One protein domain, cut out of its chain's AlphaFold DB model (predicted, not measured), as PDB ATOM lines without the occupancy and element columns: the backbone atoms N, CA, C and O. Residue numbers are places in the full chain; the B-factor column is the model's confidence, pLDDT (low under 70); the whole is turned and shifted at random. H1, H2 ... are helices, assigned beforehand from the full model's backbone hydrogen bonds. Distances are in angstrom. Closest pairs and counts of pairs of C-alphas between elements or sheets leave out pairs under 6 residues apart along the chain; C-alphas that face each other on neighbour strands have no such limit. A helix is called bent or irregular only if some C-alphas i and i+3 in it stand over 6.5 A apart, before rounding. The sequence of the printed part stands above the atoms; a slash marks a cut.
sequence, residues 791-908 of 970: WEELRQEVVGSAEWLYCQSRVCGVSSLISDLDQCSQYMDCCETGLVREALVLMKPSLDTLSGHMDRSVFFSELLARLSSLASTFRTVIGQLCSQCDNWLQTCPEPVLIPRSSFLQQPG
ATOM      1  N   TRP A 791     -11.006 -26.539  19.089       91.38
ATOM      2  CA  TRP A 791     -11.068 -25.336  18.253       91.38
ATOM      3  C   TRP A 791      -9.710 -24.869  17.744       91.38
ATOM      4  O   TRP A 791      -9.614 -24.342  16.640       91.38
ATOM      5  N   GLU A 792      -8.666 -25.044  18.552       91.94
ATOM      6  CA  GLU A 792      -7.321 -24.628  18.172       91.94
ATOM      7  C   GLU A 792      -6.776 -25.527  17.064       91.94
ATOM      8  O   GLU A 792      -6.328 -25.028  16.036       91.94
ATOM      9  N   GLU A 793      -6.910 -26.844  17.216       94.56
ATOM     10  CA  GLU A 793      -6.553 -27.802  16.176       94.56
ATOM     11  C   GLU A 793      -7.377 -27.586  14.898       94.56
ATOM     12  O   GLU A 793      -6.823 -27.637  13.804       94.56
ATOM     13  N   LEU A 794      -8.675 -27.274  15.006       93.75
ATOM     14  CA  LEU A 794      -9.512 -26.936  13.849       93.75
ATOM     15  C   LEU A 794      -9.015 -25.674  13.127       93.75
ATOM     16  O   LEU A 794      -8.944 -25.647  11.898       93.75
ATOM     17  N   ARG A 795      -8.626 -24.633  13.869       91.19
ATOM     18  CA  ARG A 795      -8.052 -23.419  13.275       91.19
ATOM     19  C   ARG A 795      -6.713 -23.688  12.601       91.19
ATOM     20  O   ARG A 795      -6.507 -23.198  11.500       91.19
ATOM     21  N   GLN A 796      -5.823 -24.449  13.227       91.31
ATOM     22  CA  GLN A 796      -4.464 -24.656  12.722       91.31
ATOM     23  C   GLN A 796      -4.406 -25.647  11.554       91.31
ATOM     24  O   GLN A 796      -3.756 -25.375  10.547       91.31
ATOM     25  N   GLU A 797      -5.088 -26.787  11.673       93.06
ATOM     26  CA  GLU A 797      -4.952 -27.911  10.736       93.06
ATOM     27  C   GLU A 797      -5.916 -27.819   9.542       93.06
ATOM     28  O   GLU A 797      -5.651 -28.410   8.495       93.06
ATOM     29  N   VAL A 798      -7.031 -27.090   9.690       93.81
ATOM     30  CA  VAL A 798      -8.116 -27.020   8.693       93.81
ATOM     31  C   VAL A 798      -8.290 -25.594   8.175       93.81
ATOM     32  O   VAL A 798      -7.938 -25.313   7.033       93.81
ATOM     33  N   VAL A 799      -8.810 -24.674   8.997       93.06
ATOM     34  CA  VAL A 799      -9.220 -23.332   8.531       93.06
ATOM     35  C   VAL A 799      -8.014 -22.491   8.103       93.06
ATOM     36  O   VAL A 799      -8.064 -21.807   7.089       93.06
ATOM     37  N   GLY A 800      -6.923 -22.558   8.863       92.62
ATOM     38  CA  GLY A 800      -5.680 -21.820   8.648       92.62
ATOM     39  C   GLY A 800      -4.642 -22.555   7.800       92.62
ATOM     40  O   GLY A 800      -3.504 -22.093   7.715       92.62
ATOM     41  N   SER A 801      -4.999 -23.680   7.179       95.44
ATOM     42  CA  SER A 801      -4.099 -24.485   6.350       95.44
ATOM     43  C   SER A 801      -4.414 -24.282   4.870       95.44
ATOM     44  O   SER A 801      -5.412 -24.791   4.362       95.44
ATOM     45  N   ALA A 802      -3.553 -23.554   4.150       95.00
ATOM     46  CA  ALA A 802      -3.777 -23.265   2.728       95.00
ATOM     47  C   ALA A 802      -3.823 -24.560   1.899       95.00
ATOM     48  O   ALA A 802      -4.659 -24.716   1.009       95.00
ATOM     49  N   GLU A 803      -2.972 -25.524   2.258       93.94
ATOM     50  CA  GLU A 803      -2.929 -26.847   1.642       93.94
ATOM     51  C   GLU A 803      -4.218 -27.646   1.892       93.94
ATOM     52  O   GLU A 803      -4.702 -28.318   0.981       93.94
ATOM     53  N   TRP A 804      -4.809 -27.552   3.091       95.44
ATOM     54  CA  TRP A 804      -6.106 -28.173   3.376       95.44
ATOM     55  C   TRP A 804      -7.217 -27.556   2.530       95.44
ATOM     56  O   TRP A 804      -7.961 -28.290   1.882       95.44
ATOM     57  N   LEU A 805      -7.331 -26.222   2.523       94.06
ATOM     58  CA  LEU A 805      -8.382 -25.515   1.782       94.06
ATOM     59  C   LEU A 805      -8.321 -25.848   0.287       94.06
ATOM     60  O   LEU A 805      -9.357 -26.107  -0.327       94.06
ATOM     61  N   TYR A 806      -7.113 -25.907  -0.276       91.75
ATOM     62  CA  TYR A 806      -6.890 -26.341  -1.651       91.75
ATOM     63  C   TYR A 806      -7.311 -27.800  -1.865       91.75
ATOM     64  O   TYR A 806      -8.113 -28.085  -2.753       91.75
ATOM     65  N   CYS A 807      -6.811 -28.718  -1.033       90.81
ATOM     66  CA  CYS A 807      -7.099 -30.147  -1.141       90.81
ATOM     67  C   CYS A 807      -8.607 -30.436  -1.044       90.81
ATOM     68  O   CYS A 807      -9.160 -31.108  -1.913       90.81
ATOM     69  N   GLN A 808      -9.297 -29.861  -0.053       88.44
ATOM     70  CA  GLN A 808     -10.744 -30.012   0.119       88.44
ATOM     71  C   GLN A 808     -11.518 -29.444  -1.073       88.44
ATOM     72  O   GLN A 808     -12.439 -30.096  -1.563       88.44
ATOM     73  N   SER A 809     -11.137 -28.260  -1.565       85.62
ATOM     74  CA  SER A 809     -11.806 -27.628  -2.709       85.62
ATOM     75  C   SER A 809     -11.643 -28.443  -3.989       85.62
ATOM     76  O   SER A 809     -12.611 -28.599  -4.727       85.62
ATOM     77  N   ARG A 810     -10.447 -28.996  -4.228       82.19
ATOM     78  CA  ARG A 810     -10.140 -29.811  -5.411       82.19
ATOM     79  C   ARG A 810     -10.801 -31.190  -5.367       82.19
ATOM     80  O   ARG A 810     -11.264 -31.668  -6.390       82.19
ATOM     81  N   VAL A 811     -10.828 -31.842  -4.203       79.50
ATOM     82  CA  VAL A 811     -11.222 -33.260  -4.090       79.50
ATOM     83  C   VAL A 811     -12.684 -33.444  -3.691       79.50
ATOM     84  O   VAL A 811     -13.349 -34.346  -4.187       79.50
ATOM     85  N   CYS A 812     -13.190 -32.613  -2.777       77.25
ATOM     86  CA  CYS A 812     -14.567 -32.694  -2.272       77.25
ATOM     87  C   CYS A 812     -15.462 -31.552  -2.787       77.25
ATOM     88  O   CYS A 812     -16.643 -31.499  -2.442       77.25
ATOM     89  N   GLY A 813     -14.910 -30.636  -3.587       77.56
ATOM     90  CA  GLY A 813     -15.596 -29.450  -4.085       77.56
ATOM     91  C   GLY A 813     -15.639 -28.308  -3.065       77.56
ATOM     92  O   GLY A 813     -15.807 -28.503  -1.856       77.56
ATOM     93  N   VAL A 814     -15.557 -27.072  -3.563       81.38
ATOM     94  CA  VAL A 814     -15.588 -25.853  -2.729       81.38
ATOM     95  C   VAL A 814     -16.880 -25.730  -1.913       81.38
ATOM     96  O   VAL A 814     -16.861 -25.249  -0.783       81.38
ATOM     97  N   SER A 815     -18.002 -26.238  -2.430       77.19
ATOM     98  CA  SER A 815     -19.284 -26.241  -1.714       77.19
ATOM     99  C   SER A 815     -19.244 -27.084  -0.434       77.19
ATOM    100  O   SER A 815     -19.831 -26.684   0.571       77.19
ATOM    101  N   SER A 816     -18.521 -28.213  -0.436       79.56
ATOM    102  CA  SER A 816     -18.329 -29.026   0.774       79.56
ATOM    103  C   SER A 816     -17.530 -28.251   1.820       79.56
ATOM    104  O   SER A 816     -17.912 -28.224   2.988       79.56
ATOM    105  N   LEU A 817     -16.460 -27.571   1.398       86.19
ATOM    106  CA  LEU A 817     -15.638 -26.748   2.283       86.19
ATOM    107  C   LEU A 817     -16.429 -25.575   2.879       86.19
ATOM    108  O   LEU A 817     -16.372 -25.347   4.084       86.19
ATOM    109  N   ILE A 818     -17.201 -24.857   2.059       86.12
ATOM    110  CA  ILE A 818     -18.065 -23.762   2.527       86.12
ATOM    111  C   ILE A 818     -19.079 -24.290   3.546       86.12
ATOM    112  O   ILE A 818     -19.249 -23.674   4.593       86.12
ATOM    113  N   SER A 819     -19.695 -25.449   3.290       83.38
ATOM    114  CA  SER A 819     -20.625 -26.068   4.239       83.38
ATOM    115  C   SER A 819     -19.959 -26.420   5.571       83.38
ATOM    116  O   SER A 819     -20.592 -26.270   6.616       83.38
ATOM    117  N   ASP A 820     -18.714 -26.901   5.558       86.12
ATOM    118  CA  ASP A 820     -17.967 -27.199   6.786       86.12
ATOM    119  C   ASP A 820     -17.682 -25.914   7.580       86.12
ATOM    120  O   ASP A 820     -17.860 -25.882   8.800       86.12
ATOM    121  N   LEU A 821     -17.304 -24.828   6.900       89.38
ATOM    122  CA  LEU A 821     -17.057 -23.528   7.533       89.38
ATOM    123  C   LEU A 821     -18.348 -22.849   8.021       89.38
ATOM    124  O   LEU A 821     -18.341 -22.203   9.069       89.38
ATOM    125  N   ASP A 822     -19.464 -23.034   7.315       85.50
ATOM    126  CA  ASP A 822     -20.788 -22.592   7.759       85.50
ATOM    127  C   ASP A 822     -21.176 -23.269   9.069       85.50
ATOM    128  O   ASP A 822     -21.589 -22.594  10.013       85.50
ATOM    129  N   GLN A 823     -20.969 -24.583   9.180       84.06
ATOM    130  CA  GLN A 823     -21.164 -25.287  10.447       84.06
ATOM    131  C   GLN A 823     -20.232 -24.739  11.529       84.06
ATOM    132  O   GLN A 823     -20.689 -24.446  12.630       84.06
ATOM    133  N   CYS A 824     -18.953 -24.517  11.214       86.25
ATOM    134  CA  CYS A 824     -18.001 -23.922  12.150       86.25
ATOM    135  C   CYS A 824     -18.505 -22.593  12.731       86.25
ATOM    136  O   CYS A 824     -18.424 -22.405  13.942       86.25
ATOM    137  N   SER A 825     -19.085 -21.717  11.905       81.12
ATOM    138  CA  SER A 825     -19.597 -20.407  12.339       81.12
ATOM    139  C   SER A 825     -20.767 -20.476  13.331       81.12
ATOM    140  O   SER A 825     -20.981 -19.540  14.095       81.12
ATOM    141  N   GLN A 826     -21.510 -21.589  13.363       80.94
ATOM    142  CA  GLN A 826     -22.626 -21.785  14.297       80.94
ATOM    143  C   GLN A 826     -22.158 -22.166  15.707       80.94
ATOM    144  O   GLN A 826     -22.863 -21.913  16.682       80.94
ATOM    145  N   TYR A 827     -20.987 -22.795  15.815       79.00
ATOM    146  CA  TYR A 827     -20.446 -23.313  17.077       79.00
ATOM    147  C   TYR A 827     -19.234 -22.523  17.581       79.00
ATOM    148  O   TYR A 827     -18.932 -22.564  18.774       79.00
ATOM    149  N   MET A 828     -18.537 -21.815  16.691       79.31
ATOM    150  CA  MET A 828     -17.376 -20.989  16.997       79.31
ATOM    151  C   MET A 828     -17.626 -19.538  16.598       79.31
ATOM    152  O   MET A 828     -17.813 -19.232  15.421       79.31
ATOM    153  N   ASP A 829     -17.512 -18.633  17.565       73.44
ATOM    154  CA  ASP A 829     -17.483 -17.195  17.301       73.44
ATOM    155  C   ASP A 829     -16.067 -16.781  16.864       73.44
ATOM    156  O   ASP A 829     -15.196 -16.458  17.676       73.44
ATOM    157  N   CYS A 830     -15.787 -16.912  15.566       80.56
ATOM    158  CA  CYS A 830     -14.495 -16.574  14.977       80.56
ATOM    159  C   CYS A 830     -14.682 -15.780  13.681       80.56
ATOM    160  O   CYS A 830     -14.937 -16.347  12.617       80.56
ATOM    161  N   CYS A 831     -14.484 -14.461  13.767       85.44
ATOM    162  CA  CYS A 831     -14.566 -13.555  12.618       85.44
ATOM    163  C   CYS A 831     -13.649 -13.970  11.450       85.44
ATOM    164  O   CYS A 831     -14.073 -13.924  10.299       85.44
ATOM    165  N   GLU A 832     -12.434 -14.457  11.730       89.31
ATOM    166  CA  GLU A 832     -11.506 -14.933  10.696       89.31
ATOM    167  C   GLU A 832     -12.068 -16.122   9.906       89.31
ATOM    168  O   GLU A 832     -11.881 -16.193   8.694       89.31
ATOM    169  N   THR A 833     -12.799 -17.029  10.564       89.06
ATOM    170  CA  THR A 833     -13.429 -18.181   9.894       89.06
ATOM    171  C   THR A 833     -14.509 -17.712   8.920       89.06
ATOM    172  O   THR A 833     -14.574 -18.205   7.794       89.06
ATOM    173  N   GLY A 834     -15.310 -16.716   9.319       88.44
ATOM    174  CA  GLY A 834     -16.302 -16.081   8.448       88.44
ATOM    175  C   GLY A 834     -15.668 -15.422   7.221       88.44
ATOM    176  O   GLY A 834     -16.123 -15.643   6.103       88.44
ATOM    177  N   LEU A 835     -14.559 -14.701   7.406       91.56
ATOM    178  CA  LEU A 835     -13.830 -14.054   6.308       91.56
ATOM    179  C   LEU A 835     -13.213 -15.064   5.328       91.56
ATOM    180  O   LEU A 835     -13.285 -14.862   4.118       91.56
ATOM    181  N   VAL A 836     -12.646 -16.171   5.824       92.50
ATOM    182  CA  VAL A 836     -12.149 -17.267   4.967       92.50
ATOM    183  C   VAL A 836     -13.301 -17.898   4.183       92.50
ATOM    184  O   VAL A 836     -13.194 -18.112   2.976       92.50
ATOM    185  N   ARG A 837     -14.431 -18.146   4.847       91.31
ATOM    186  CA  ARG A 837     -15.646 -18.683   4.226       91.31
ATOM    187  C   ARG A 837     -16.183 -17.763   3.130       91.31
ATOM    188  O   ARG A 837     -16.509 -18.235   2.046       91.31
ATOM    189  N   GLU A 838     -16.240 -16.460   3.370       89.62
ATOM    190  CA  GLU A 838     -16.646 -15.472   2.367       89.62
ATOM    191  C   GLU A 838     -15.666 -15.386   1.196       89.62
ATOM    192  O   GLU A 838     -16.105 -15.320   0.049       89.62
ATOM    193  N   ALA A 839     -14.355 -15.462   1.446       91.81
ATOM    194  CA  ALA A 839     -13.365 -15.521   0.372       91.81
ATOM    195  C   ALA A 839     -13.610 -16.728  -0.545       91.81
ATOM    196  O   ALA A 839     -13.601 -16.579  -1.765       91.81
ATOM    197  N   LEU A 840     -13.919 -17.899   0.020       90.38
ATOM    198  CA  LEU A 840     -14.242 -19.105  -0.748       90.38
ATOM    199  C   LEU A 840     -15.563 -18.986  -1.517       90.38
ATOM    200  O   LEU A 840     -15.646 -19.455  -2.647       90.38
ATOM    201  N   VAL A 841     -16.579 -18.326  -0.953       86.81
ATOM    202  CA  VAL A 841     -17.825 -18.010  -1.678       86.81
ATOM    203  C   VAL A 841     -17.541 -17.109  -2.884       86.81
ATOM    204  O   VAL A 841     -18.109 -17.331  -3.950       86.81
ATOM    205  N   LEU A 842     -16.643 -16.131  -2.747       88.19
ATOM    206  CA  LEU A 842     -16.232 -15.259  -3.853       88.19
ATOM    207  C   LEU A 842     -15.374 -15.986  -4.902       88.19
ATOM    208  O   LEU A 842     -15.417 -15.616  -6.071       88.19
ATOM    209  N   MET A 843     -14.613 -17.007  -4.497       86.31
ATOM    210  CA  MET A 843     -13.830 -17.869  -5.396       86.31
ATOM    211  C   MET A 843     -14.682 -18.942  -6.087       86.31
ATOM    212  O   MET A 843     -14.283 -19.462  -7.127       86.31
ATOM    213  N   LYS A 844     -15.843 -19.295  -5.517       82.06
ATOM    214  CA  LYS A 844     -16.690 -20.395  -5.992       82.06
ATOM    215  C   LYS A 844     -17.014 -20.315  -7.493       82.06
ATOM    216  O   LYS A 844     -16.810 -21.325  -8.151       82.06
ATOM    217  N   PRO A 845     -17.414 -19.167  -8.075       77.31
ATOM    218  CA  PRO A 845     -17.668 -19.088  -9.515       77.31
ATOM    219  C   PRO A 845     -16.448 -19.461 -10.370       77.31
ATOM    220  O   PRO A 845     -16.591 -20.200 -11.341       77.31
ATOM    221  N   SER A 846     -15.243 -19.004  -9.999       74.69
ATOM    222  CA  SER A 846     -13.997 -19.369 -10.691       74.69
ATOM    223  C   SER A 846     -13.708 -20.869 -10.578       74.69
ATOM    224  O   SER A 846     -13.337 -21.514 -11.556       74.69
ATOM    225  N   LEU A 847     -13.897 -21.425  -9.378       73.38
ATOM    226  CA  LEU A 847     -13.649 -22.832  -9.064       73.38
ATOM    227  C   LEU A 847     -14.622 -23.782  -9.768       73.38
ATOM    228  O   LEU A 847     -14.193 -24.816 -10.279       73.38
ATOM    229  N   ASP A 848     -15.900 -23.411  -9.813       65.88
ATOM    230  CA  ASP A 848     -16.953 -24.159 -10.497       65.88
ATOM    231  C   ASP A 848     -16.749 -24.093 -12.025       65.88
ATOM    232  O   ASP A 848     -16.913 -25.099 -12.707       65.88
ATOM    233  N   THR A 849     -16.289 -22.951 -12.567       64.25
ATOM    234  CA  THR A 849     -15.971 -22.800 -14.006       64.25
ATOM    235  C   THR A 849     -14.832 -23.708 -14.458       64.25
ATOM    236  O   THR A 849     -14.835 -24.200 -15.582       64.25
ATOM    237  N   LEU A 850     -13.851 -23.924 -13.585       63.72
ATOM    238  CA  LEU A 850     -12.726 -24.821 -13.840       63.72
ATOM    239  C   LEU A 850     -13.021 -26.259 -13.401       63.72
ATOM    240  O   LEU A 850     -12.091 -27.058 -13.352       63.72
ATOM    241  N   SER A 851     -14.268 -26.565 -13.016       56.50
ATOM    242  CA  SER A 851     -14.719 -27.890 -12.575       56.50
ATOM    243  C   SER A 851     -13.786 -28.563 -11.557       56.50
ATOM    244  O   SER A 851     -13.558 -29.768 -11.572       56.50
ATOM    245  N   GLY A 852     -13.201 -27.771 -10.650       57.00
ATOM    246  CA  GLY A 852     -12.247 -28.265  -9.650       57.00
ATOM    247  C   GLY A 852     -10.832 -28.573 -10.172       57.00
ATOM    248  O   GLY A 852      -9.956 -28.885  -9.367       57.00
ATOM    249  N   HIS A 853     -10.553 -28.395 -11.466       62.22
ATOM    250  CA  HIS A 853      -9.228 -28.522 -12.098       62.22
ATOM    251  C   HIS A 853      -8.315 -27.312 -11.854       62.22
ATOM    252  O   HIS A 853      -7.274 -27.159 -12.494       62.22
ATOM    253  N   MET A 854      -8.699 -26.418 -10.942       72.50
ATOM    254  CA  MET A 854      -7.927 -25.221 -10.658       72.50
ATOM    255  C   MET A 854      -6.571 -25.596 -10.059       72.50
ATOM    256  O   MET A 854      -6.496 -26.218  -8.997       72.50
ATOM    257  N   ASP A 855      -5.496 -25.200 -10.742       81.19
ATOM    258  CA  ASP A 855      -4.142 -25.450 -10.268       81.19
ATOM    259  C   ASP A 855      -3.894 -24.767  -8.912       81.19
ATOM    260  O   ASP A 855      -4.456 -23.712  -8.589       81.19
ATOM    261  N   ARG A 856      -3.011 -25.363  -8.106       88.38
ATOM    262  CA  ARG A 856      -2.643 -24.865  -6.778       88.38
ATOM    263  C   ARG A 856      -2.128 -23.429  -6.844       88.38
ATOM    264  O   ARG A 856      -2.435 -22.639  -5.951       88.38
ATOM    265  N   SER A 857      -1.388 -23.078  -7.898       89.00
ATOM    266  CA  SER A 857      -0.886 -21.716  -8.098       89.00
ATOM    267  C   SER A 857      -2.016 -20.693  -8.228       89.00
ATOM    268  O   SER A 857      -1.969 -19.639  -7.589       89.00
ATOM    269  N   VAL A 858      -3.071 -21.024  -8.975       88.12
ATOM    270  CA  VAL A 858      -4.250 -20.173  -9.165       88.12
ATOM    271  C   VAL A 858      -5.038 -20.061  -7.861       88.12
ATOM    272  O   VAL A 858      -5.385 -18.954  -7.456       88.12
ATOM    273  N   PHE A 859      -5.237 -21.174  -7.144       90.50
ATOM    274  CA  PHE A 859      -5.917 -21.179  -5.841       90.50
ATOM    275  C   PHE A 859      -5.221 -20.299  -4.807       90.50
ATOM    276  O   PHE A 859      -5.869 -19.456  -4.183       90.50
ATOM    277  N   PHE A 860      -3.904 -20.427  -4.653       93.31
ATOM    278  CA  PHE A 860      -3.151 -19.593  -3.714       93.31
ATOM    279  C   PHE A 860      -3.096 -18.131  -4.148       93.31
ATOM    280  O   PHE A 860      -3.163 -17.249  -3.293       93.31
ATOM    281  N   SER A 861      -3.034 -17.860  -5.452       91.56
ATOM    282  CA  SER A 861      -3.052 -16.490  -5.971       91.56
ATOM    283  C   SER A 861      -4.400 -15.809  -5.725       91.56
ATOM    284  O   SER A 861      -4.425 -14.693  -5.211       91.56
ATOM    285  N   GLU A 862      -5.525 -16.472  -6.008       91.00
ATOM    286  CA  GLU A 862      -6.861 -15.936  -5.704       91.00
ATOM    287  C   GLU A 862      -7.042 -15.681  -4.205       91.00
ATOM    288  O   GLU A 862      -7.509 -14.610  -3.810       91.00
ATOM    289  N   LEU A 863      -6.623 -16.631  -3.361       92.12
ATOM    290  CA  LEU A 863      -6.737 -16.493  -1.912       92.12
ATOM    291  C   LEU A 863      -5.911 -15.298  -1.402       92.12
ATOM    292  O   LEU A 863      -6.418 -14.471  -0.640       92.12
ATOM    293  N   LEU A 864      -4.667 -15.155  -1.871       92.88
ATOM    294  CA  LEU A 864      -3.782 -14.047  -1.504       92.88
ATOM    295  C   LEU A 864      -4.328 -12.694  -1.993       92.88
ATOM    296  O   LEU A 864      -4.368 -11.731  -1.226       92.88
ATOM    297  N   ALA A 865      -4.821 -12.633  -3.233       91.88
ATOM    298  CA  ALA A 865      -5.379 -11.423  -3.841       91.88
ATOM    299  C   ALA A 865      -6.675 -10.924  -3.175       91.88
ATOM    300  O   ALA A 865      -7.076  -9.781  -3.409       91.88
ATOM    301  N   ARG A 866      -7.335 -11.749  -2.354       92.31
ATOM    302  CA  ARG A 866      -8.526 -11.373  -1.573       92.31
ATOM    303  C   ARG A 866      -8.202 -11.072  -0.113       92.31
ATOM    304  O   ARG A 866      -8.802 -10.169   0.467       92.31
ATOM    305  N   LEU A 867      -7.263 -11.812   0.479       92.75
ATOM    306  CA  LEU A 867      -6.999 -11.785   1.920       92.75
ATOM    307  C   LEU A 867      -5.793 -10.932   2.352       92.75
ATOM    308  O   LEU A 867      -5.697 -10.602   3.533       92.75
ATOM    309  N   SER A 868      -4.884 -10.549   1.448       90.81
ATOM    310  CA  SER A 868      -3.609  -9.906   1.829       90.81
ATOM    311  C   SER A 868      -3.764  -8.612   2.647       90.81
ATOM    312  O   SER A 868      -3.031  -8.408   3.615       90.81
ATOM    313  N   SER A 869      -4.760  -7.776   2.340       89.56
ATOM    314  CA  SER A 869      -5.091  -6.560   3.105       89.56
ATOM    315  C   SER A 869      -5.495  -6.850   4.557       89.56
ATOM    316  O   SER A 869      -5.239  -6.041   5.450       89.56
ATOM    317  N   LEU A 870      -6.095  -8.014   4.806       90.75
ATOM    318  CA  LEU A 870      -6.614  -8.444   6.105       90.75
ATOM    319  C   LEU A 870      -5.553  -9.148   6.966       90.75
ATOM    320  O   LEU A 870      -5.706  -9.225   8.185       90.75
ATOM    321  N   ALA A 871      -4.453  -9.606   6.361       90.69
ATOM    322  CA  ALA A 871      -3.403 -10.394   7.012       90.69
ATOM    323  C   ALA A 871      -2.752  -9.704   8.225       90.69
ATOM    324  O   ALA A 871      -2.356 -10.364   9.186       90.69
ATOM    325  N   SER A 872      -2.633  -8.373   8.195       88.81
ATOM    326  CA  SER A 872      -2.004  -7.605   9.281       88.81
ATOM    327  C   SER A 872      -2.897  -7.477  10.523       88.81
ATOM    328  O   SER A 872      -2.381  -7.501  11.649       88.81
ATOM    329  N   THR A 873      -4.213  -7.385  10.303       89.69
ATOM    330  CA  THR A 873      -5.266  -7.277  11.325       89.69
ATOM    331  C   THR A 873      -5.585  -8.639  11.933       89.69
ATOM    332  O   THR A 873      -5.704  -8.769  13.149       89.69
ATOM    333  N   PHE A 874      -5.663  -9.667  11.092       90.06
ATOM    334  CA  PHE A 874      -6.071 -11.021  11.447       90.06
ATOM    335  C   PHE A 874      -4.890 -11.982  11.284       90.06
ATOM    336  O   PHE A 874      -4.749 -12.675  10.281       90.06
ATOM    337  N   ARG A 875      -3.959 -11.960  12.244       88.06
ATOM    338  CA  ARG A 875      -2.653 -12.634  12.097       88.06
ATOM    339  C   ARG A 875      -2.706 -14.146  12.289       88.06
ATOM    340  O   ARG A 875      -1.867 -14.849  11.734       88.06
ATOM    341  N   THR A 876      -3.639 -14.620  13.104       86.75
ATOM    342  CA  THR A 876      -3.706 -15.998  13.596       86.75
ATOM    343  C   THR A 876      -4.097 -16.986  12.511       86.75
ATOM    344  O   THR A 876      -3.424 -17.996  12.357       86.75
ATOM    345  N   VAL A 877      -5.133 -16.689  11.731       91.38
ATOM    346  CA  VAL A 877      -5.595 -17.560  10.646       91.38
ATOM    347  C   VAL A 877      -5.261 -16.927   9.301       91.38
ATOM    348  O   VAL A 877      -4.532 -17.520   8.506       91.38
ATOM    349  N   ILE A 878      -5.724 -15.698   9.047       93.19
ATOM    350  CA  ILE A 878      -5.593 -15.069   7.721       93.19
ATOM    351  C   ILE A 878      -4.133 -14.729   7.402       93.19
ATOM    352  O   ILE A 878      -3.651 -15.020   6.306       93.19
ATOM    353  N   GLY A 879      -3.398 -14.162   8.357       93.06
ATOM    354  CA  GLY A 879      -1.976 -13.860   8.204       93.06
ATOM    355  C   GLY A 879      -1.137 -15.116   7.968       93.06
ATOM    356  O   GLY A 879      -0.253 -15.117   7.106       93.06
ATOM    357  N   GLN A 880      -1.457 -16.209   8.666       93.81
ATOM    358  CA  GLN A 880      -0.806 -17.502   8.468       93.81
ATOM    359  C   GLN A 880      -1.121 -18.096   7.086       93.81
ATOM    360  O   GLN A 880      -0.210 -18.599   6.427       93.81
ATOM    361  N   LEU A 881      -2.374 -18.012   6.624       95.00
ATOM    362  CA  LEU A 881      -2.786 -18.448   5.284       95.00
ATOM    363  C   LEU A 881      -2.056 -17.673   4.185       95.00
ATOM    364  O   LEU A 881      -1.475 -18.283   3.288       95.00
ATOM    365  N   CYS A 882      -2.036 -16.341   4.278       94.88
ATOM    366  CA  CYS A 882      -1.352 -15.488   3.307       94.88
ATOM    367  C   CYS A 882       0.146 -15.812   3.245       94.88
ATOM    368  O   CYS A 882       0.701 -15.949   2.158       94.88
ATOM    369  N   SER A 883       0.781 -16.013   4.405       94.69
ATOM    370  CA  SER A 883       2.199 -16.380   4.486       94.69
ATOM    371  C   SER A 883       2.481 -17.750   3.857       94.69
ATOM    372  O   SER A 883       3.479 -17.915   3.162       94.69
ATOM    373  N   GLN A 884       1.607 -18.740   4.072       95.38
ATOM    374  CA  GLN A 884       1.725 -20.060   3.439       95.38
ATOM    375  C   GLN A 884       1.601 -19.972   1.914       95.38
ATOM    376  O   GLN A 884       2.413 -20.569   1.207       95.38
ATOM    377  N   CYS A 885       0.623 -19.209   1.417       94.62
ATOM    378  CA  CYS A 885       0.404 -19.007  -0.015       94.62
ATOM    379  C   CYS A 885       1.607 -18.321  -0.674       94.62
ATOM    380  O   CYS A 885       2.127 -18.835  -1.660       94.62
ATOM    381  N   ASP A 886       2.088 -17.208  -0.109       93.75
ATOM    382  CA  ASP A 886       3.243 -16.462  -0.631       93.75
ATOM    383  C   ASP A 886       4.518 -17.325  -0.640       93.75
ATOM    384  O   ASP A 886       5.183 -17.431  -1.669       93.75
ATOM    385  N   ASN A 887       4.815 -18.036   0.455       94.12
ATOM    386  CA  ASN A 887       5.973 -18.937   0.528       94.12
ATOM    387  C   ASN A 887       5.912 -20.061  -0.519       94.12
ATOM    388  O   ASN A 887       6.927 -20.402  -1.134       94.12
ATOM    389  N   TRP A 888       4.733 -20.652  -0.733       93.69
ATOM    390  CA  TRP A 888       4.572 -21.695  -1.742       93.69
ATOM    391  C   TRP A 888       4.722 -21.133  -3.159       93.69
ATOM    392  O   TRP A 888       5.478 -21.681  -3.956       93.69
ATOM    393  N   LEU A 889       4.081 -20.000  -3.464       93.00
ATOM    394  CA  LEU A 889       4.175 -19.357  -4.778       93.00
ATOM    395  C   LEU A 889       5.615 -18.935  -5.115       93.00
ATOM    396  O   LEU A 889       6.051 -19.095  -6.251       93.00
ATOM    397  N   GLN A 890       6.391 -18.471  -4.132       91.31
ATOM    398  CA  GLN A 890       7.811 -18.136  -4.317       91.31
ATOM    399  C   GLN A 890       8.695 -19.355  -4.610       91.31
ATOM    400  O   GLN A 890       9.739 -19.218  -5.247       91.31
ATOM    401  N   THR A 891       8.289 -20.539  -4.147       90.88
ATOM    402  CA  THR A 891       9.003 -21.806  -4.371       90.88
ATOM    403  C   THR A 891       8.444 -22.603  -5.549       90.88
ATOM    404  O   THR A 891       8.932 -23.701  -5.826       90.88
ATOM    405  N   CYS A 892       7.457 -22.053  -6.265       84.94
ATOM    406  CA  CYS A 892       6.857 -22.691  -7.425       84.94
ATOM    407  C   CYS A 892       7.925 -22.924  -8.515       84.94
ATOM    408  O   CYS A 892       8.697 -22.009  -8.821       84.94
ATOM    409  N   PRO A 893       8.012 -24.140  -9.089       81.19
ATOM    410  CA  PRO A 893       8.984 -24.442 -10.139       81.19
ATOM    411  C   PRO A 893       8.669 -23.726 -11.459       81.19
ATOM    412  O   PRO A 893       9.563 -23.548 -12.286       81.19
ATOM    413  N   GLU A 894       7.417 -23.311 -11.652       83.25
ATOM    414  CA  GLU A 894       6.949 -22.591 -12.830       83.25
ATOM    415  C   GLU A 894       6.796 -21.091 -12.528       83.25
ATOM    416  O   GLU A 894       6.500 -20.710 -11.391       83.25
ATOM    417  N   PRO A 895       7.014 -20.206 -13.519       83.00
ATOM    418  CA  PRO A 895       6.859 -18.772 -13.322       83.00
ATOM    419  C   PRO A 895       5.388 -18.423 -13.069       83.00
ATOM    420  O   PRO A 895       4.559 -18.471 -13.974       83.00
ATOM    421  N   VAL A 896       5.084 -18.020 -11.835       87.00
ATOM    422  CA  VAL A 896       3.743 -17.611 -11.394       87.00
ATOM    423  C   VAL A 896       3.706 -16.129 -11.029       87.00
ATOM    424  O   VAL A 896       4.696 -15.547 -10.577       87.00
ATOM    425  N   LEU A 897       2.546 -15.506 -11.228       84.94
ATOM    426  CA  LEU A 897       2.284 -14.129 -10.826       84.94
ATOM    427  C   LEU A 897       1.846 -14.098  -9.359       84.94
ATOM    428  O   LEU A 897       0.830 -14.688  -9.011       84.94
ATOM    429  N   ILE A 898       2.598 -13.396  -8.505       89.00
ATOM    430  CA  ILE A 898       2.324 -13.328  -7.061       89.00
ATOM    431  C   ILE A 898       1.659 -11.988  -6.713       89.00
ATOM    432  O   ILE A 898       2.315 -10.947  -6.832       89.00
ATOM    433  N   PRO A 899       0.395 -11.989  -6.250       87.19
ATOM    434  CA  PRO A 899      -0.272 -10.796  -5.735       87.19
ATOM    435  C   PRO A 899       0.502 -10.152  -4.578       87.19
ATOM    436  O   PRO A 899       0.803 -10.810  -3.584       87.19
ATOM    437  N   ARG A 900       0.807  -8.851  -4.677       83.62
ATOM    438  CA  ARG A 900       1.434  -8.078  -3.582       83.62
ATOM    439  C   ARG A 900       0.442  -7.265  -2.751       83.62
ATOM    440  O   ARG A 900       0.774  -6.857  -1.643       83.62
ATOM    441  N   SER A 901      -0.759  -7.057  -3.270       81.38
ATOM    442  CA  SER A 901      -1.849  -6.337  -2.618       81.38
ATOM    443  C   SER A 901      -3.189  -6.968  -2.991       81.38
ATOM    444  O   SER A 901      -3.288  -7.722  -3.966       81.38
ATOM    445  N   SER A 902      -4.230  -6.678  -2.209       83.31
ATOM    446  CA  SER A 902      -5.572  -7.166  -2.507       83.31
ATOM    447  C   SER A 902      -6.173  -6.354  -3.653       83.31
ATOM    448  O   SER A 902      -6.471  -5.175  -3.469       83.31
ATOM    449  N   PHE A 903      -6.379  -6.985  -4.808       84.69
ATOM    450  CA  PHE A 903      -7.002  -6.369  -5.989       84.69
ATOM    451  C   PHE A 903      -8.297  -7.071  -6.427       84.69
ATOM    452  O   PHE A 903      -9.028  -6.548  -7.266       84.69
ATOM    453  N   LEU A 904      -8.599  -8.247  -5.867       86.06
ATOM    454  CA  LEU A 904      -9.889  -8.913  -6.036       86.06
ATOM    455  C   LEU A 904     -10.857  -8.481  -4.927       86.06
ATOM    456  O   LEU A 904     -10.438  -7.973  -3.885       86.06
ATOM    457  N   GLN A 905     -12.160  -8.700  -5.140       85.19
ATOM    458  CA  GLN A 905     -13.182  -8.395  -4.134       85.19
ATOM    459  C   GLN A 905     -12.820  -9.050  -2.792       85.19
ATOM    460  O   GLN A 905     -12.653 -10.272  -2.718       85.19
ATOM    461  N   GLN A 906     -12.683  -8.216  -1.759       84.75
ATOM    462  CA  GLN A 906     -12.324  -8.634  -0.407       84.75
ATOM    463  C   GLN A 906     -13.559  -9.176   0.333       84.75
ATOM    464  O   GLN A 906     -14.662  -8.650   0.134       84.75
ATOM    465  N   PRO A 907     -13.400 -10.193   1.197       85.25
ATOM    466  CA  PRO A 907     -14.463 -10.615   2.104       85.25
ATOM    467  C   PRO A 907     -14.749  -9.531   3.160       85.25
ATOM    468  O   PRO A 907     -13.897  -8.696   3.464       85.25
ATOM    469  N   GLY A 908     -15.958  -9.531   3.713       73.44
ATOM    470  CA  GLY A 908     -16.433  -8.596   4.736       73.44
ATOM    471  C   GLY A 908     -16.969  -7.263   4.200       73.44
ATOM    472  O   GLY A 908     -17.391  -6.414   4.985       73.44
TER     473      GLY A 908
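This is residues 791 to 908 of the 970 residues of the protein "AAA domain-containing protein" of Gambusia affinis (UniProt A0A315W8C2). Four helices, H3, H4, H5 and H6, run to and fro in a curved row, and H1 and H2 cover its open side, H2 crossing the row steeply. The tail, residues 891 to 908, folds back past H5 towards H4. The printed part has 118 residues with six named helices, H1 to H6 in chain order, and no named strand: all helix. It is compact, with a radius of gyration of the C-alphas of 13.1 A and spans of 41 by 32 by 25 A.

H4, residues 831 to 849, has a kink of 40 degrees near residue 843 and is only just irregular, with C-alphas 842 and 845 7.0 A apart. H5, residues 856 to 870, is irregular, with C-alphas 866 and 869 7.5 A apart. H4 and H5 form a hairpin; their closest C-alphas are Ala 839 and Arg 866, 6.7 A. H6, residues 875 to 890, forms a hairpin with H5, Phe 860 to Cys 885, 5.2 A. H4, H5 and H6 make an up and down bundle, each running against the one before. H3, residues 814 to 827, touches H4 at 17 degrees, a shallow tilt, Ile 818 to Arg 837, 5.9 A. H2, residues 802 to 812, touches H5, Tyr 806 to Phe 859, 6.7 A. H1, residues 791 to 799, touches H2 only at the corner, Val 798 to Trp 804, 5.8 A. H3 is apart from H5 and H6. Every O i to N i+4 pair is within hydrogen-bond range in H2; the counts are 4 of 5 in H1, 9 of 10 in H3, 13 of 15 in H4, 9 of 11 in H5 and 10 of 12 in H6.

H1, 10.1 A, begins at C-alpha 791 (-11.068, -25.336, 18.253). H2 measures 15.2 A, H3 20.6 A, H4 28.2 A and H5 21.2 A. H6, 20.2 A, ends at C-alpha 890 (7.811, -18.136, -4.317).

The two C-alphas farthest apart, Tyr 827 and Pro 895, are 41.1 A apart. The printed part has no cut, and no link is long. Confidence is under 70 at residues 848 to 853.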